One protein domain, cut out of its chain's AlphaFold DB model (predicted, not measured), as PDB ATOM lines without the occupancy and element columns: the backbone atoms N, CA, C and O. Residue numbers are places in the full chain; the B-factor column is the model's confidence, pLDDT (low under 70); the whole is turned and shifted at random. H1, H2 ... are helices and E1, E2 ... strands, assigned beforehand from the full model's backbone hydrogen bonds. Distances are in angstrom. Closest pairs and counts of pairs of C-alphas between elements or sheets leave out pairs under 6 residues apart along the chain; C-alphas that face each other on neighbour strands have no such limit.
ATOM      1  N   TYR A   5      26.682  16.964  46.720       60.69
ATOM      2  CA  TYR A   5      28.129  16.988  46.960       60.69
ATOM      3  C   TYR A   5      28.646  15.622  47.390       60.69
ATOM      4  O   TYR A   5      28.119  14.970  48.301       60.69
ATOM      5  N   HIS A   6      29.713  15.176  46.726       51.88
ATOM      6  CA  HIS A   6      29.940  13.743  46.588       51.88
ATOM      7  C   HIS A   6      30.701  13.039  47.712       51.88
ATOM      8  O   HIS A   6      30.593  11.812  47.797       51.88
ATOM      9  N   LYS A   7      31.463  13.705  48.587       53.84
ATOM     10  CA  LYS A   7      32.285  12.954  49.557       53.84
ATOM     11  C   LYS A   7      32.446  13.670  50.894       53.84
ATOM     12  O   LYS A   7      33.223  14.608  51.023       53.84
ATOM     13  N   SER A   8      31.780  13.152  51.925       56.12
ATOM     14  CA  SER A   8      32.258  13.284  53.304       56.12
ATOM     15  C   SER A   8      32.788  11.944  53.815       56.12
ATOM     16  O   SER A   8      32.389  10.875  53.341       56.12
ATOM     17  N   TYR A   9      33.700  12.000  54.786       56.47
ATOM     18  CA  TYR A   9      34.153  10.809  55.497       56.47
ATOM     19  C   TYR A   9      32.967  10.097  56.164       56.47
ATOM     20  O   TYR A   9      32.096  10.732  56.756       56.47
ATOM     21  N   GLY A  10      32.950   8.763  56.093       66.88
ATOM     22  CA  GLY A  10      31.960   7.946  56.803       66.88
ATOM     23  C   GLY A  10      30.642   7.703  56.065       66.88
ATOM     24  O   GLY A  10      29.660   7.352  56.709       66.88
ATOM     25  N   GLY A  11      30.603   7.876  54.740       73.25
ATOM     26  CA  GLY A  11      29.462   7.419  53.940       73.25
ATOM     27  C   GLY A  11      28.338   8.419  53.744       73.25
ATOM     28  O   GLY A  11      27.291   8.036  53.237       73.25
ATOM     29  N   TYR A  12      28.538   9.682  54.111       78.62
ATOM     30  CA  TYR A  12      27.515  10.714  53.978       78.62
ATOM     31  C   TYR A  12      27.801  11.653  52.801       78.62
ATOM     32  O   TYR A  12      28.962  11.909  52.456       78.62
ATOM     33  N   SER A  13      26.728  12.195  52.239       80.50
ATOM     34  CA  SER A  13      26.724  13.267  51.244       80.50
ATOM     35  C   SER A  13      25.855  14.427  51.720       80.50
ATOM     36  O   SER A  13      25.204  14.342  52.769       80.50
ATOM     37  N   TYR A  14      25.897  15.527  50.971       82.88
ATOM     38  CA  TYR A  14      25.114  16.720  51.264       82.88
ATOM     39  C   TYR A  14      24.273  17.126  50.067       82.88
ATOM     40  O   TYR A  14      24.704  16.983  48.923       82.88
ATOM     41  N   GLU A  15      23.111  17.673  50.375       84.25
ATOM     42  CA  GLU A  15      22.133  18.223  49.447       84.25
ATOM     43  C   GLU A  15      21.870  19.680  49.833       84.25
ATOM     44  O   GLU A  15      21.837  20.011  51.022       84.25
ATOM     45  N   ILE A  16      21.733  20.553  48.837       85.00
ATOM     46  CA  ILE A  16      21.388  21.960  49.055       85.00
ATOM     47  C   ILE A  16      19.877  22.079  49.237       85.00
ATOM     48  O   ILE A  16      19.123  21.690  48.354       85.00
ATOM     49  N   MET A  17      19.456  22.673  50.352       86.56
ATOM     50  CA  MET A  17      18.045  22.904  50.679       86.56
ATOM     51  C   MET A  17      17.556  24.286  50.226       86.56
ATOM     52  O   MET A  17      16.383  24.453  49.911       86.56
ATOM     53  N   ASP A  18      18.448  25.283  50.200       85.00
ATOM     54  CA  ASP A  18      18.162  26.647  49.739       85.00
ATOM     55  C   ASP A  18      19.302  27.132  48.838       85.00
ATOM     56  O   ASP A  18      20.360  27.554  49.314       85.00
ATOM     57  N   GLU A  19      19.087  27.063  47.522       78.69
ATOM     58  CA  GLU A  19      20.095  27.418  46.517       78.69
ATOM     59  C   GLU A  19      20.469  28.909  46.585       78.69
ATOM     60  O   GLU A  19      21.642  29.262  46.496       78.69
ATOM     61  N   LYS A  20      19.509  29.792  46.891       81.81
ATOM     62  CA  LYS A  20      19.766  31.237  47.004       81.81
ATOM     63  C   LYS A  20      20.592  31.567  48.243       81.81
ATOM     64  O   LYS A  20      21.494  32.404  48.180       81.81
ATOM     65  N   ALA A  21      20.281  30.965  49.391       82.94
ATOM     66  CA  ALA A  21      21.079  31.148  50.601       82.94
ATOM     67  C   ALA A  21      22.465  30.512  50.466       82.94
ATOM     68  O   ALA A  21      23.439  31.065  50.982       82.94
ATOM     69  N   TYR A  22      22.557  29.392  49.750       78.38
ATOM     70  CA  TYR A  22      23.819  28.745  49.428       78.38
ATOM     71  C   TYR A  22      24.708  29.639  48.560       78.38
ATOM     72  O   TYR A  22      25.847  29.900  48.939       78.38
ATOM     73  N   ASP A  23      24.184  30.204  47.475       75.19
ATOM     74  CA  ASP A  23      24.942  31.106  46.602       75.19
ATOM     75  C   ASP A  23      25.371  32.381  47.340       75.19
ATOM     76  O   ASP A  23      26.545  32.766  47.309       75.19
ATOM     77  N   ARG A  24      24.461  32.993  48.116       80.44
ATOM     78  CA  ARG A  24      24.786  34.149  48.972       80.44
ATOM     79  C   ARG A  24      25.873  33.842  49.996       80.44
ATOM     80  O   ARG A  24      26.667  34.722  50.311       80.44
ATOM     81  N   PHE A  25      25.920  32.622  50.531       80.56
ATOM     82  CA  PHE A  25      26.960  32.231  51.480       80.56
ATOM     83  C   PHE A  25      28.358  32.319  50.854       80.56
ATOM     84  O   PHE A  25      29.319  32.626  51.566       80.56
ATOM     85  N   TRP A  26      28.471  32.043  49.553       73.50
ATOM     86  CA  TRP A  26      29.730  32.036  48.807       73.50
ATOM     87  C   TRP A  26      30.075  33.373  48.158       73.50
ATOM     88  O   TRP A  26      31.254  33.631  47.904       73.50
ATOM     89  N   TRP A  27      29.083  34.232  47.935       69.50
ATOM     90  CA  TRP A  27      29.286  35.560  47.373       69.50
ATOM     91  C   TRP A  27      30.234  36.408  48.240       69.50
ATOM     92  O   TRP A  27      30.077  36.502  49.458       69.50
ATOM     93  N   GLY A  28      31.255  37.008  47.619       66.50
ATOM     94  CA  GLY A  28      32.234  37.873  48.294       66.50
ATOM     95  C   GLY A  28      33.272  37.160  49.175       66.50
ATOM     96  O   GLY A  28      34.122  37.825  49.774       66.50
ATOM     97  N   ARG A  29      33.260  35.821  49.270       69.94
ATOM     98  CA  ARG A  29      34.325  35.076  49.962       69.94
ATOM     99  C   ARG A  29      35.531  34.878  49.046       69.94
ATOM    100  O   ARG A  29      35.396  34.371  47.937       69.94
ATOM    101  N   LYS A  30      36.725  35.222  49.540       65.19
ATOM    102  CA  LYS A  30      37.983  34.981  48.819       65.19
ATOM    103  C   LYS A  30      38.324  33.481  48.776       65.19
ATOM    104  O   LYS A  30      38.132  32.799  49.791       65.19
ATOM    105  N   PRO A  31      38.870  32.972  47.656       66.88
ATOM    106  CA  PRO A  31      39.339  31.594  47.544       66.88
ATOM    107  C   PRO A  31      40.369  31.209  48.613       66.88
ATOM    108  O   PRO A  31      41.145  32.038  49.078       66.88
ATOM    109  N   SER A  32      40.373  29.933  49.012       67.00
ATOM    110  CA  SER A  32      41.198  29.418  50.119       67.00
ATOM    111  C   SER A  32      42.429  28.628  49.668       67.00
ATOM    112  O   SER A  32      43.153  28.111  50.513       67.00
ATOM    113  N   SER A  33      42.645  28.481  48.361       65.69
ATOM    114  CA  SER A  33      43.859  27.887  47.798       65.69
ATOM    115  C   SER A  33      44.439  28.801  46.729       65.69
ATOM    116  O   SER A  33      43.703  29.586  46.135       65.69
ATOM    117  N   LYS A  34      45.747  28.681  46.484       70.31
ATOM    118  CA  LYS A  34      46.457  29.468  45.470       70.31
ATOM    119  C   LYS A  34      45.838  29.278  44.085       70.31
ATOM    120  O   LYS A  34      45.527  30.254  43.428       70.31
ATOM    121  N   GLU A  35      45.553  28.039  43.709       65.19
ATOM    122  CA  GLU A  35      44.970  27.679  42.411       65.19
ATOM    123  C   GLU A  35      43.557  28.251  42.258       65.19
ATOM    124  O   GLU A  35      43.222  28.820  41.229       65.19
ATOM    125  N   ALA A  36      42.739  28.190  43.315       64.12
ATOM    126  CA  ALA A  36      41.406  28.783  43.299       64.12
ATOM    127  C   ALA A  36      41.472  30.321  43.267       64.12
ATOM    128  O   ALA A  36      40.611  30.958  42.672       64.12
ATOM    129  N   PHE A  37      42.488  30.927  43.888       68.19
ATOM    130  CA  PHE A  37      42.738  32.365  43.808       68.19
ATOM    131  C   PHE A  37      43.203  32.783  42.405       68.19
ATOM    132  O   PHE A  37      42.699  33.761  41.866       68.19
ATOM    133  N   GLU A  38      44.095  32.015  41.783       73.81
ATOM    134  CA  GLU A  38      44.569  32.238  40.414       73.81
ATOM    135  C   GLU A  38      43.454  32.067  39.374       73.81
ATOM    136  O   GLU A  38      43.373  32.861  38.440       73.81
ATOM    137  N   SER A  39      42.559  31.091  39.543       67.38
ATOM    138  CA  SER A  39      41.372  30.947  38.691       67.38
ATOM    139  C   SER A  39      40.349  32.073  38.916       67.38
ATOM    140  O   SER A  39      39.796  32.582  37.948       67.38
ATOM    141  N   TRP A  40      40.163  32.550  40.155       71.81
ATOM    142  CA  TRP A  40      39.324  33.727  40.446       71.81
ATOM    143  C   TRP A  40      39.841  35.008  39.784       71.81
ATOM    144  O   TRP A  40      39.055  35.826  39.321       71.81
ATOM    145  N   LEU A  41      41.164  35.188  39.711       72.94
ATOM    146  CA  LEU A  41      41.760  36.331  39.013       72.94
ATOM    147  C   LEU A  41      41.443  36.335  37.510       72.94
ATOM    148  O   LEU A  41      41.475  37.399  36.897       72.94
ATOM    149  N   LYS A  42      41.153  35.170  36.917       76.44
ATOM    150  CA  LYS A  42      40.805  35.034  35.494       76.44
ATOM    151  C   LYS A  42      39.326  35.302  35.222       76.44
ATOM    152  O   LYS A  42      39.016  35.881  34.186       76.44
ATOM    153  N   ASP A  43      38.440  34.918  36.140       72.25
ATOM    154  CA  ASP A  43      37.015  35.256  36.087       72.25
ATOM    155  C   ASP A  43      36.516  35.727  37.471       72.25
ATOM    156  O   ASP A  43      36.194  34.906  38.341       72.25
ATOM    157  N   PRO A  44      36.420  37.053  37.693       67.38
ATOM    158  CA  PRO A  44      36.018  37.609  38.982       67.38
ATOM    159  C   PRO A  44      34.539  37.365  39.318       67.38
ATOM    160  O   PRO A  44      34.139  37.611  40.459       67.38
ATOM    161  N   ASN A  45      33.732  36.876  38.366       72.00
ATOM    162  CA  ASN A  45      32.328  36.529  38.591       72.00
ATOM    163  C   ASN A  45      32.143  35.095  39.109       72.00
ATOM    164  O   ASN A  45      31.036  34.729  39.515       72.00
ATOM    165  N   MET A  46      33.207  34.286  39.146       64.94
ATOM    166  CA  MET A  46      33.151  32.950  39.729       64.94
ATOM    167  C   MET A  46      33.203  32.998  41.257       64.94
ATOM    168  O   MET A  46      34.096  33.574  41.883       64.94
ATOM    169  N   THR A  47      32.256  32.315  41.889       67.94
ATOM    170  CA  THR A  47      32.248  32.116  43.339       67.94
ATOM    171  C   THR A  47      33.384  31.180  43.768       67.94
ATOM    172  O   THR A  47      33.744  30.240  43.056       67.94
ATOM    173  N   GLN A  48      33.891  31.354  44.998       65.94
ATOM    174  CA  GLN A  48      34.842  30.417  45.624       65.94
ATOM    175  C   GLN A  48      34.381  28.955  45.502       65.94
ATOM    176  O   GLN A  48      35.191  28.045  45.360       65.94
ATOM    177  N   HIS A  49      33.070  28.740  45.548       67.12
ATOM    178  CA  HIS A  49      32.441  27.446  45.390       67.12
ATOM    179  C   HIS A  49      32.705  26.794  44.023       67.12
ATOM    180  O   HIS A  49      33.138  25.642  43.980       67.12
ATOM    181  N   GLN A  50      32.472  27.530  42.933       68.00
ATOM    182  CA  GLN A  50      32.685  27.057  41.559       68.00
ATOM    183  C   GLN A  50      34.160  26.718  41.317       68.00
ATOM    184  O   GLN A  50      34.479  25.648  40.808       68.00
ATOM    185  N   LEU A  51      35.062  27.561  41.819       68.00
ATOM    186  CA  LEU A  51      36.510  27.371  41.705       68.00
ATOM    187  C   LEU A  51      37.005  26.122  42.449       68.00
ATOM    188  O   LEU A  51      37.906  25.420  41.986       68.00
ATOM    189  N   MET A  52      36.410  25.821  43.608       65.62
ATOM    190  CA  MET A  52      36.734  24.613  44.370       65.62
ATOM    191  C   MET A  52      36.269  23.332  43.669       65.62
ATOM    192  O   MET A  52      36.979  22.330  43.749       65.62
ATOM    193  N   ILE A  53      35.125  23.369  42.972       67.00
ATOM    194  CA  ILE A  53      34.641  22.244  42.157       67.00
ATOM    195  C   ILE A  53      35.609  21.979  41.000       67.00
ATOM    196  O   ILE A  53      36.055  20.844  40.848       67.00
ATOM    197  N   GLU A  54      35.979  23.011  40.236       65.44
ATOM    198  CA  GLU A  54      36.910  22.872  39.104       65.44
ATOM    199  C   GLU A  54      38.290  22.372  39.533       65.44
ATOM    200  O   GLU A  54      38.893  21.537  38.865       65.44
ATOM    201  N   SER A  55      38.773  22.827  40.690       58.28
ATOM    202  CA  SER A  55      40.071  22.408  41.232       58.28
ATOM    203  C   SER A  55      40.044  21.019  41.893       58.28
ATOM    204  O   SER A  55      41.050  20.600  42.467       58.28
ATOM    205  N   GLY A  56      38.895  20.328  41.910       57.41
ATOM    206  CA  GLY A  56      38.731  19.027  42.566       57.41
ATOM    207  C   GLY A  56      38.917  19.057  44.091       57.41
ATOM    208  O   GLY A  56      39.208  18.025  44.701       57.41
ATOM    209  N   LYS A  57      38.782  20.227  44.734       58.66
ATOM    210  CA  LYS A  57      39.049  20.412  46.171       58.66
ATOM    211  C   LYS A  57      37.765  20.301  47.000       58.66
ATOM    212  O   LYS A  57      36.745  20.910  46.697       58.66
ATOM    213  N   ASN A  58      37.838  19.570  48.115       58.81
ATOM    214  CA  ASN A  58      36.740  19.448  49.084       58.81
ATOM    215  C   ASN A  58      36.613  20.684  49.995       58.81
ATOM    216  O   ASN A  58      37.607  21.332  50.324       58.81
ATOM    217  N   TYR A  59      35.397  20.970  50.477       64.06
ATOM    218  CA  TYR A  59      35.148  22.078  51.411       64.06
ATOM    219  C   TYR A  59      35.828  21.875  52.773       64.06
ATOM    220  O   TYR A  59      35.788  20.770  53.324       64.06
ATOM    221  N   PRO A  60      36.340  22.949  53.406       63.75
ATOM    222  CA  PRO A  60      36.757  22.894  54.800       63.75
ATOM    223  C   PRO A  60      35.598  22.445  55.705       63.75
ATOM    224  O   PRO A  60      34.488  22.981  55.619       63.75
ATOM    225  N   LEU A  61      35.858  21.524  56.641       60.66
ATOM    226  CA  LEU A  61      34.844  20.977  57.563       60.66
ATOM    227  C   LEU A  61      34.075  22.065  58.336       60.66
ATOM    228  O   LEU A  61      32.879  21.932  58.608       60.66
ATOM    229  N   ARG A  62      34.744  23.177  58.665       68.12
ATOM    230  CA  ARG A  62      34.138  24.326  59.356       68.12
ATOM    231  C   ARG A  62      33.037  24.995  58.527       68.12
ATOM    232  O   ARG A  62      32.070  25.487  59.102       68.12
ATOM    233  N   THR A  63      33.173  25.009  57.204       77.94
ATOM    234  CA  THR A  63      32.203  25.602  56.278       77.94
ATOM    235  C   THR A  63      30.949  24.744  56.176       77.94
ATOM    236  O   THR A  63      29.849  25.248  56.389       77.94
ATOM    237  N   ILE A  64      31.125  23.431  55.995       78.00
ATOM    238  CA  ILE A  64      30.031  22.449  55.997       78.00
ATOM    239  C   ILE A  64      29.212  22.561  57.290       78.00
ATOM    240  O   ILE A  64      27.986  22.613  57.256       78.00
ATOM    241  N   ARG A  65      29.879  22.684  58.447       81.44
ATOM    242  CA  ARG A  65      29.197  22.830  59.742       81.44
ATOM    243  C   ARG A  65      28.329  24.091  59.830       81.44
ATOM    244  O   ARG A  65      27.278  24.042  60.461       81.44
ATOM    245  N   LYS A  66      28.761  25.211  59.239       85.56
ATOM    246  CA  LYS A  66      27.973  26.457  59.207       85.56
ATOM    247  C   LYS A  66      26.733  26.304  58.330       85.56
ATOM    248  O   LYS A  66      25.651  26.662  58.774       85.56
ATOM    249  N   LEU A  67      26.897  25.727  57.141       85.44
ATOM    250  CA  LEU A  67      25.804  25.482  56.200       85.44
ATOM    251  C   LEU A  67      24.752  24.523  56.784       85.44
ATOM    252  O   LEU A  67      23.563  24.804  56.680       85.44
ATOM    253  N   LEU A  68      25.183  23.452  57.468       85.62
ATOM    254  CA  LEU A  68      24.287  22.530  58.182       85.62
ATOM    255  C   LEU A  68      23.506  23.237  59.296       85.62
ATOM    256  O   LEU A  68      22.296  23.079  59.393       85.62
ATOM    257  N   LYS A  69      24.188  24.028  60.138       89.62
ATOM    258  CA  LYS A  69      23.536  24.776  61.229       89.62
ATOM    259  C   LYS A  69      22.524  25.799  60.718       89.62
ATOM    260  O   LYS A  69      21.534  26.043  61.391       89.62
ATOM    261  N   ALA A  70      22.801  26.404  59.568       88.69
ATOM    262  CA  ALA A  70      21.918  27.372  58.934       88.69
ATOM    263  C   ALA A  70      20.762  26.716  58.153       88.69
ATOM    264  O   ALA A  70      19.958  27.434  57.574       88.69
ATOM    265  N   GLY A  71      20.698  25.379  58.085       88.94
ATOM    266  CA  GLY A  71      19.687  24.660  57.304       88.94
ATOM    267  C   GLY A  71      19.835  24.812  55.787       88.94
ATOM    268  O   GLY A  71      18.966  24.371  55.048       88.94
ATOM    269  N   ILE A  72      20.935  25.406  55.315       87.50
ATOM    270  CA  ILE A  72      21.190  25.661  53.890       87.50
ATOM    271  C   ILE A  72      21.522  24.352  53.162       87.50
ATOM    272  O   ILE A  72      21.221  24.198  51.980       87.50
ATOM    273  N   ILE A  73      22.135  23.400  53.870       86.88
ATOM    274  CA  ILE A  73      22.378  22.045  53.368       86.88
ATOM    275  C   ILE A  73      21.850  21.002  54.350       86.88
ATOM    276  O   ILE A  73      21.861  21.214  55.566       86.88
ATOM    277  N   ARG A  74      21.483  19.835  53.822       88.56
ATOM    278  CA  ARG A  74      21.094  18.641  54.576       88.56
ATOM    279  C   ARG A  74      22.109  17.529  54.347       88.56
ATOM    280  O   ARG A  74      22.605  17.342  53.240       88.56
ATOM    281  N   ARG A  75      22.440  16.783  55.405       87.38
ATOM    282  CA  ARG A  75      23.287  15.584  55.313       87.38
ATOM    283  C   ARG A  75      22.409  14.352  55.115       87.38
ATOM    284  O   ARG A  75      21.503  14.137  55.914       87.38
ATOM    285  N   PHE A  76      22.750  13.501  54.155       84.81
ATOM    286  CA  PHE A  76      22.096  12.208  53.945       84.81
ATOM    287  C   PHE A  76      23.122  11.072  53.842       84.81
ATOM    288  O   PHE A  76      24.300  11.296  53.542       84.81
ATOM    289  N   LYS A  77      22.699   9.847  54.167       81.88
ATOM    290  CA  LYS A  77      23.545   8.650  54.060       81.88
ATOM    291  C   LYS A  77      23.547   8.194  52.604       81.88
ATOM    292  O   LYS A  77      22.481   8.059  52.016       81.88
ATOM    293  N   ARG A  78      24.728   7.967  52.027       81.06
ATOM    294  CA  ARG A  78      24.842   7.469  50.655       81.06
ATOM    295  C   ARG A  78      24.349   6.031  50.590       81.06
ATOM    296  O   ARG A  78      24.760   5.194  51.399       81.06
TER     297      ARG A  78
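Overview. This is residues 5 to 78 of the 167 residues of the protein "HTH_45 domain-containing protein" of marine sediment metagenome (UniProt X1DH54). An elongated, two-lobed domain: at one end a small two-stranded ribbon, E1 and E2, has H4 packed by its residues 64 to 68 near one end of it and H1 close by, while at the other end H2 and H3 pack crosswise as a second, smaller lobe. The lobes come close where the end of H1, at Trp 26, nears the start of H3, at Gln 48, and two links, residues 27 to 33 and residues 55 to 60, run between them. The printed part has 74 residues, with four named helices and two named strands in the order E1 H1 H2 H3 H4 E2; the sheet, of order E1 - E2, is antiparallel, and the class is mixed, helices and strands. The whole is compact, with a radius of gyration of the C-alphas of 12.6 A, and spans 36 by 24 by 16 A, only just elongated.

Along the chain. Strand E1, residues 12 to 16, is 13.7 A long and begins with C-alpha 12 at (27.515, 10.714, 53.978). Strand E2, residues 73 to 77, is 13.5 A long and ends with C-alpha 77 at (23.545, 8.650, 54.060). H4, residues 61 to 69, measures 12.5 A, and H1, residues 19 to 26, measures 10.9 A. H2, residues 34 to 42, measures 12.7 A, with C-alpha 42 at (40.805, 35.034, 35.494). H3, residues 48 to 54, measures 10.2 A.

Arrangement. E1 and E2 are antiparallel neighbours, with 149 degrees between their directions. N 13 and O 76 are within hydrogen-bond range at 2.9 A, as are N 74 and O 15 at 2.8 A. H4 and E2 come closest at the C-alphas of Leu 67 and Ile 73, 5.6 A apart, and H4 and E1 are near each other, with 5 pairs of C-alphas within 10 A. H1 and H4 are close but not clearly touching, at a steep tilt of 38 degrees, opposite ways; their closest C-alphas are those of Tyr 22 and Leu 67, 7.8 A apart. H1 and H3 are close but not clearly touching, about perpendicular at 80 degrees; their closest C-alphas, of Trp 26 and Gln 48, are 6.2 A apart. H2 and H3 touch, about perpendicular at 78 degrees, with the C-alphas of Ala 36 and Leu 51 closest at 5.3 A. H2 is apart from E1, E2, H1 and H4. In H1, H3 and H4 every O i to N i+4 pair is within hydrogen-bond range; in H2, 4 of 5 are.

Size, cuts and confidence. The two C-alphas farthest apart, those of Lys 42 and Lys 77, are 36.6 A apart. The printed part has no cut, and no link between named elements is long. The mean pLDDT of the printed part is 72.9; 35 residues are under 70, among them residues 5 to 10, 27 to 33 and 46 to 62.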